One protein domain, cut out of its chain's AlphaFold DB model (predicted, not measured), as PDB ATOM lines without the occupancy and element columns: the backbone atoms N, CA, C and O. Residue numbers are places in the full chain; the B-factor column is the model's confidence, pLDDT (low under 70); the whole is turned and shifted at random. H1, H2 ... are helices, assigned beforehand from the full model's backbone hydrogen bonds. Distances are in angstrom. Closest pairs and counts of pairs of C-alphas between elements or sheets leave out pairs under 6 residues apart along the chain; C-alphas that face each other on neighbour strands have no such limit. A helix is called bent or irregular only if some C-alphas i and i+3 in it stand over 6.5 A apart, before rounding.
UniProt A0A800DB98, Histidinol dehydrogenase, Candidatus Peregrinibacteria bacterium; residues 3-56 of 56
ATOM      1  N   ALA A   3      30.727 -46.803  13.867       84.19
ATOM      2  CA  ALA A   3      30.523 -45.680  14.791       84.19
ATOM      3  C   ALA A   3      31.300 -44.385  14.447       84.19
ATOM      4  O   ALA A   3      31.020 -43.345  15.029       84.19
ATOM      5  N   ARG A   4      32.284 -44.418  13.528       87.12
ATOM      6  CA  ARG A   4      32.967 -43.197  13.042       87.12
ATOM      7  C   ARG A   4      32.212 -42.478  11.921       87.12
ATOM      8  O   ARG A   4      32.490 -41.312  11.677       87.12
ATOM      9  N   SER A   5      31.324 -43.179  11.219       88.19
ATOM     10  CA  SER A   5      30.659 -42.681  10.006       88.19
ATOM     11  C   SER A   5      29.137 -42.659  10.130       88.19
ATOM     12  O   SER A   5      28.480 -42.005   9.327       88.19
ATOM     13  N   PHE A   6      28.581 -43.359  11.122       84.44
ATOM     14  CA  PHE A   6      27.148 -43.471  11.355       84.44
ATOM     15  C   PHE A   6      26.826 -43.155  12.810       84.44
ATOM     16  O   PHE A   6      27.439 -43.699  13.732       84.44
ATOM     17  N   SER A   7      25.831 -42.295  12.991       83.69
ATOM     18  CA  SER A   7      25.210 -42.038  14.285       83.69
ATOM     19  C   SER A   7      24.329 -43.220  14.701       83.69
ATOM     20  O   SER A   7      23.882 -44.006  13.862       83.69
ATOM     21  N   GLY A   8      24.070 -43.354  16.004       89.25
ATOM     22  CA  GLY A   8      23.065 -44.298  16.499       89.25
ATOM     23  C   GLY A   8      21.672 -43.990  15.937       89.25
ATOM     24  O   GLY A   8      21.394 -42.858  15.538       89.25
ATOM     25  N   VAL A   9      20.798 -44.998  15.916       91.94
ATOM     26  CA  VAL A   9      19.418 -44.839  15.437       91.94
ATOM     27  C   VAL A   9      18.674 -43.846  16.331       91.94
ATOM     28  O   VAL A   9      18.633 -44.005  17.551       91.94
ATOM     29  N   SER A  10      18.072 -42.836  15.711       89.44
ATOM     30  CA  SER A  10      17.266 -41.801  16.357       89.44
ATOM     31  C   SER A  10      15.994 -41.543  15.546       89.44
ATOM     32  O   SER A  10      15.806 -42.099  14.465       89.44
ATOM     33  N   VAL A  11      15.109 -40.671  16.034       88.62
ATOM     34  CA  VAL A  11      13.912 -40.251  15.279       88.62
ATOM     35  C   VAL A  11      14.293 -39.628  13.928       88.62
ATOM     36  O   VAL A  11      13.613 -39.851  12.929       88.62
ATOM     37  N   GLU A  12      15.432 -38.933  13.862       88.31
ATOM     38  CA  GLU A  12      15.961 -38.346  12.625       88.31
ATOM     39  C   GLU A  12      16.343 -39.410  11.586       88.31
ATOM     40  O   GLU A  12      16.320 -39.129  10.390       88.31
ATOM     41  N   SER A  13      16.627 -40.649  12.011       91.81
ATOM     42  CA  SER A  13      16.929 -41.768  11.104       91.81
ATOM     43  C   SER A  13      15.734 -42.197  10.246       91.81
ATOM     44  O   SER A  13      15.917 -42.884   9.245       91.81
ATOM     45  N   PHE A  14      14.519 -41.799  10.625       93.94
ATOM     46  CA  PHE A  14      13.284 -42.120   9.903       93.94
ATOM     47  C   PHE A  14      12.753 -40.934   9.085       93.94
ATOM     48  O   PHE A  14      11.716 -41.050   8.429       93.94
ATOM     49  N   GLY A  15      13.452 -39.796   9.114       90.75
ATOM     50  CA  GLY A  15      13.120 -38.594   8.357       90.75
ATOM     51  C   GLY A  15      13.957 -38.435   7.086       90.75
ATOM     52  O   GLY A  15      14.987 -39.080   6.899       90.75
ATOM     53  N   LYS A  16      13.522 -37.531   6.201       92.56
ATOM     54  CA  LYS A  16      14.332 -37.027   5.085       92.56
ATOM     55  C   LYS A  16      14.496 -35.522   5.227       92.56
ATOM     56  O   LYS A  16      13.516 -34.816   5.444       92.56
ATOM     57  N   TRP A  17      15.722 -35.041   5.059       90.94
ATOM     58  CA  TRP A  17      16.019 -33.614   5.064       90.94
ATOM     59  C   TRP A  17      15.778 -33.039   3.671       90.94
ATOM     60  O   TRP A  17      16.377 -33.492   2.697       90.94
ATOM     61  N   ILE A  18      14.884 -32.057   3.581       94.75
ATOM     62  CA  ILE A  18      14.583 -31.335   2.343       94.75
ATOM     63  C   ILE A  18      15.049 -29.898   2.546       94.75
ATOM     64  O   ILE A  18      14.584 -29.219   3.460       94.75
ATOM     65  N   THR A  19      15.983 -29.445   1.713       95.88
ATOM     66  CA  THR A  19      16.473 -28.067   1.746       95.88
ATOM     67  C   THR A  19      15.662 -27.188   0.804       95.88
ATOM     68  O   THR A  19      15.222 -27.612  -0.264       95.88
ATOM     69  N   PHE A  20      15.469 -25.935   1.209       96.56
ATOM     70  CA  PHE A  20      14.843 -24.898   0.403       96.56
ATOM     71  C   PHE A  20      15.773 -23.692   0.347       96.56
ATOM     72  O   PHE A  20      16.412 -23.348   1.341       96.56
ATOM     73  N   GLN A  21      15.848 -23.059  -0.819       95.50
ATOM     74  CA  GLN A  21      16.662 -21.873  -1.036       95.50
ATOM     75  C   GLN A  21      15.797 -20.794  -1.677       95.50
ATOM     76  O   GLN A  21      15.096 -21.045  -2.657       95.50
ATOM     77  N   HIS A  22      15.858 -19.592  -1.113       95.56
ATOM     78  CA  HIS A  22      15.231 -18.396  -1.653       95.56
ATOM     79  C   HIS A  22      16.271 -17.288  -1.693       95.56
ATOM     80  O   HIS A  22      17.002 -17.083  -0.725       95.56
ATOM     81  N   ILE A  23      16.331 -16.580  -2.814       94.38
ATOM     82  CA  ILE A  23      17.285 -15.504  -3.042       94.38
ATOM     83  C   ILE A  23      16.532 -14.274  -3.528       94.38
ATOM     84  O   ILE A  23      15.627 -14.367  -4.359       94.38
ATOM     85  N   THR A  24      16.885 -13.122  -2.970       95.75
ATOM     86  CA  THR A  24      16.345 -11.836  -3.407       95.75
ATOM     87  C   THR A  24      17.034 -11.396  -4.696       95.75
ATOM     88  O   THR A  24      18.117 -11.879  -5.027       95.75
ATOM     89  N   GLN A  25      16.448 -10.432  -5.404       93.00
ATOM     90  CA  GLN A  25      17.072  -9.856  -6.598       93.00
ATOM     91  C   GLN A  25      18.470  -9.292  -6.292       93.00
ATOM     92  O   GLN A  25      19.431  -9.629  -6.972       93.00
ATOM     93  N   GLN A  26      18.609  -8.532  -5.202       94.31
ATOM     94  CA  GLN A  26      19.908  -8.017  -4.759       94.31
ATOM     95  C   GLN A  26      20.887  -9.138  -4.373       94.31
ATOM     96  O   GLN A  26      22.086  -9.016  -4.599       94.31
ATOM     97  N   GLY A  27      20.392 -10.247  -3.816       94.12
ATOM     98  CA  GLY A  27      21.214 -11.421  -3.533       94.12
ATOM     99  C   GLY A  27      21.782 -12.060  -4.802       94.12
ATOM    100  O   GLY A  27      22.957 -12.416  -4.820       94.12
ATOM    101  N   ILE A  28      20.973 -12.161  -5.862       94.38
ATOM    102  CA  ILE A  28      21.416 -12.656  -7.174       94.38
ATOM    103  C   ILE A  28      22.449 -11.725  -7.802       94.38
ATOM    104  O   ILE A  28      23.419 -12.222  -8.358       94.38
ATOM    105  N   GLU A  29      22.299 -10.406  -7.672       93.56
ATOM    106  CA  GLU A  29      23.314  -9.467  -8.167       93.56
ATOM    107  C   GLU A  29      24.642  -9.613  -7.421       93.56
ATOM    108  O   GLU A  29      25.701  -9.625  -8.041       93.56
ATOM    109  N   ASN A  30      24.594  -9.796  -6.099       94.38
ATOM    110  CA  ASN A  30      25.800  -9.927  -5.282       94.38
ATOM    111  C   ASN A  30      26.536 -11.261  -5.497       94.38
ATOM    112  O   ASN A  30      27.757 -11.308  -5.379       94.38
ATOM    113  N   LEU A  31      25.806 -12.353  -5.751       94.25
ATOM    114  CA  LEU A  31      26.381 -13.698  -5.898       94.25
ATOM    115  C   LEU A  31      26.588 -14.106  -7.365       94.25
ATOM    116  O   LEU A  31      27.314 -15.062  -7.641       94.25
ATOM    117  N   GLY A  32      25.954 -13.395  -8.299       92.50
ATOM    118  CA  GLY A  32      25.894 -13.736  -9.717       92.50
ATOM    119  C   GLY A  32      27.270 -13.839 -10.357       92.50
ATOM    120  O   GLY A  32      27.566 -14.861 -10.967       92.50
ATOM    121  N   ASP A  33      28.140 -12.855 -10.114       94.44
ATOM    122  CA  ASP A  33      29.507 -12.838 -10.656       94.44
ATOM    123  C   ASP A  33      30.297 -14.088 -10.244       94.44
ATOM    124  O   ASP A  33      30.982 -14.700 -11.058       94.44
ATOM    125  N   THR A  34      30.163 -14.516  -8.985       95.62
ATOM    126  CA  THR A  34      30.858 -15.714  -8.490       95.62
ATOM    127  C   THR A  34      30.326 -16.980  -9.160       95.62
ATOM    128  O   THR A  34      31.112 -17.842  -9.547       95.62
ATOM    129  N   ILE A  35      29.005 -17.100  -9.329       94.62
ATOM    130  CA  ILE A  35      28.391 -18.272  -9.971       94.62
ATOM    131  C   ILE A  35      28.757 -18.336 -11.456       94.62
ATOM    132  O   ILE A  35      29.038 -19.419 -11.962       94.62
ATOM    133  N   GLU A  36      28.778 -17.199 -12.150       94.38
ATOM    134  CA  GLU A  36      29.154 -17.131 -13.564       94.38
ATOM    135  C   GLU A  36      30.612 -17.543 -13.786       94.38
ATOM    136  O   GLU A  36      30.863 -18.353 -14.676       94.38
ATOM    137  N   ILE A  37      31.543 -17.057 -12.953       95.56
ATOM    138  CA  ILE A  37      32.966 -17.432 -13.022       95.56
ATOM    139  C   ILE A  37      33.138 -18.933 -12.765       95.56
ATOM    140  O   ILE A  37      33.800 -19.615 -13.540       95.56
ATOM    141  N   MET A  38      32.516 -19.475 -11.711       96.69
ATOM    142  CA  MET A  38      32.612 -20.912 -11.421       96.69
ATOM    143  C   MET A  38      32.032 -21.761 -12.558       96.69
ATOM    144  O   MET A  38      32.658 -22.725 -12.984       96.69
ATOM    145  N   ALA A  39      30.858 -21.390 -13.078       96.00
ATOM    146  CA  ALA A  39      30.216 -22.131 -14.158       96.00
ATOM    147  C   ALA A  39      31.013 -22.069 -15.470       96.00
ATOM    148  O   ALA A  39      30.992 -23.032 -16.231       96.00
ATOM    149  N   GLU A  40      31.710 -20.965 -15.741       95.19
ATOM    150  CA  GLU A  40      32.603 -20.832 -16.896       95.19
ATOM    151  C   GLU A  40      33.829 -21.742 -16.778       95.19
ATOM    152  O   GLU A  40      34.122 -22.486 -17.713       95.19
ATOM    153  N   GLU A  41      34.484 -21.760 -15.616       96.31
ATOM    154  CA  GLU A  41      35.643 -22.628 -15.361       96.31
ATOM    155  C   GLU A  41      35.270 -24.123 -15.365       96.31
ATOM    156  O   GLU A  41      36.069 -24.973 -15.762       96.31
ATOM    157  N   GLU A  42      34.038 -24.466 -14.979       95.38
ATOM    158  CA  GLU A  42      33.506 -25.834 -15.055       95.38
ATOM    159  C   GLU A  42      32.965 -26.208 -16.453       95.38
ATOM    160  O   GLU A  42      32.567 -27.356 -16.672       95.38
ATOM    161  N   GLY A  43      32.938 -25.272 -17.415       94.50
ATOM    162  CA  GLY A  43      32.407 -25.494 -18.768       94.50
ATOM    163  C   GLY A  43      30.884 -25.687 -18.821       94.50
ATOM    164  O   GLY A  43      30.351 -26.319 -19.734       94.50
ATOM    165  N   LEU A  44      30.163 -25.174 -17.823       96.56
ATOM    166  CA  LEU A  44      28.717 -25.304 -17.651       96.56
ATOM    167  C   LEU A  44      27.967 -24.073 -18.182       96.56
ATOM    168  O   LEU A  44      27.269 -23.373 -17.439       96.56
ATOM    169  N   ASP A  45      28.022 -23.847 -19.494       94.25
ATOM    170  CA  ASP A  45      27.433 -22.665 -20.148       94.25
ATOM    171  C   ASP A  45      25.943 -22.458 -19.834       94.25
ATOM    172  O   ASP A  45      25.475 -21.333 -19.659       94.25
ATOM    173  N   ALA A  46      25.168 -23.542 -19.727       96.19
ATOM    174  CA  ALA A  46      23.746 -23.463 -19.388       96.19
ATOM    175  C   ALA A  46      23.508 -22.901 -17.973       96.19
ATOM    176  O   ALA A  46      22.555 -22.149 -17.761       96.19
ATOM    177  N   HIS A  47      24.382 -23.232 -17.018       95.31
ATOM    178  CA  HIS A  47      24.291 -22.747 -15.642       95.31
ATOM    179  C   HIS A  47      24.674 -21.266 -15.566       95.31
ATOM    180  O   HIS A  47      23.937 -20.486 -14.961       95.31
ATOM    181  N   LYS A  48      25.738 -20.854 -16.271       94.12
ATOM    182  CA  LYS A  48      26.106 -19.438 -16.441       94.12
ATOM    183  C   LYS A  48      24.954 -18.636 -17.050       94.12
ATOM    184  O   LYS A  48      24.496 -17.653 -16.470       94.12
ATOM    185  N   ASN A  49      24.406 -19.097 -18.175       94.00
ATOM    186  CA  ASN A  49      23.315 -18.415 -18.876       94.00
ATOM    187  C   ASN A  49      22.049 -18.274 -18.021       94.00
ATOM    188  O   ASN A  49      21.363 -17.255 -18.103       94.00
ATOM    189  N   ALA A  50      21.741 -19.264 -17.178       94.25
ATOM    190  CA  ALA A  50      20.617 -19.175 -16.256       94.25
ATOM    191  C   ALA A  50      20.761 -17.982 -15.292       94.25
ATOM    192  O   ALA A  50      19.772 -17.301 -15.017       94.25
ATOM    193  N   VAL A  51      21.967 -17.701 -14.799       94.06
ATOM    194  CA  VAL A  51      22.221 -16.542 -13.931       94.06
ATOM    195  C   VAL A  51      22.163 -15.243 -14.730       94.06
ATOM    196  O   VAL A  51      21.409 -14.345 -14.361       94.06
ATOM    197  N   VAL A  52      22.848 -15.182 -15.877       92.38
ATOM    198  CA  VAL A  52      22.919 -13.987 -16.739       92.38
ATOM    199  C   VAL A  52      21.529 -13.480 -17.139       92.38
ATOM    200  O   VAL A  52      21.269 -12.281 -17.096       92.38
ATOM    201  N   VAL A  53      20.606 -14.376 -17.505       93.25
ATOM    202  CA  VAL A  53      19.236 -13.998 -17.910       93.25
ATOM    203  C   VAL A  53      18.440 -13.362 -16.766       93.25
ATOM    204  O   VAL A  53      17.536 -12.580 -17.028       93.25
ATOM    205  N   ARG A  54      18.760 -13.671 -15.506       90.69
ATOM    206  CA  ARG A  54      18.057 -13.126 -14.329       90.69
ATOM    207  C   ARG A  54      18.599 -11.768 -13.871       90.69
ATOM    208  O   ARG A  54      17.962 -11.139 -13.032       90.69
ATOM    209  N   ARG A  55      19.749 -11.352 -14.409       83.56
ATOM    210  CA  ARG A  55      20.415 -10.065 -14.137       83.56
ATOM    211  C   ARG A  55      20.186  -9.018 -15.235       83.56
ATOM    212  O   ARG A  55      20.574  -7.865 -15.078       83.56
ATOM    213  N   ARG A  56      19.600  -9.425 -16.365       68.50
ATOM    214  CA  ARG A  56      19.177  -8.534 -17.458       68.50
ATOM    215  C   ARG A  56      17.753  -8.055 -17.232       68.50
ATOM    216  O   ARG A  56      17.503  -6.870 -17.536       68.50
TER     217      ARG A  56
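What this domain is: This is residues 3 to 56 of the 56 residues of the protein "Histidinol dehydrogenase" of Candidatus Peregrinibacteria bacterium (UniProt A0A800DB98). A helical hairpin of H2 and H3 makes a small body at one end, and a long arm, residues 3 to 22, sticks out from it and ends in a loose hook with the short H1. The printed part has 54 residues with three named helices, H1, H2 and H3 in chain order, and no named strand; the class is all helix. The whole is extended, with a radius of gyration of the C-alphas of 17.8 A and spans of 49 by 25 by 17 A.

Where its parts are: The printed part begins at C-alpha 3, at (30.523, -45.680, 14.791). H1 is residues 11 to 14, 5.7 A long. H2 is residues 25 to 41, 24.2 A long, and begins at C-alpha 25, at (17.072, -9.856, -6.598). It is irregular, with C-alphas 30 and 33 7.1 A apart, and has a kink of 46 degrees near residue 32. H3 is residues 45 to 55, 15.6 A long, and ends at C-alpha 55, at (20.415, -10.065, -14.137).

How they stand to each other: H2 and H3 form a helical hairpin and touch, with the closest C-alphas, those of Glu 36 and Lys 48, 4.8 A apart. They run opposite ways at a shallow tilt of 21 degrees. H1 is apart from H2 and H3. O i to N i+4 pairs are within hydrogen-bond range in 11 of 13 cases in H2 and 6 of 7 in H3; H1 is too short for such a pair.

The domain as a whole: The C-alphas farthest apart, those of Ala 3 and Arg 56, are 50.5 A apart. Without residues 3 to 22, which stand free, the body spans 26 by 15 by 13 A. The printed part has no cut. The link from H1 to H2 is short, with 10 residues, and that from H2 to H3 is tight, with 3. Residue 56 is under 70 in pLDDT; the mean of the printed part is 92.4.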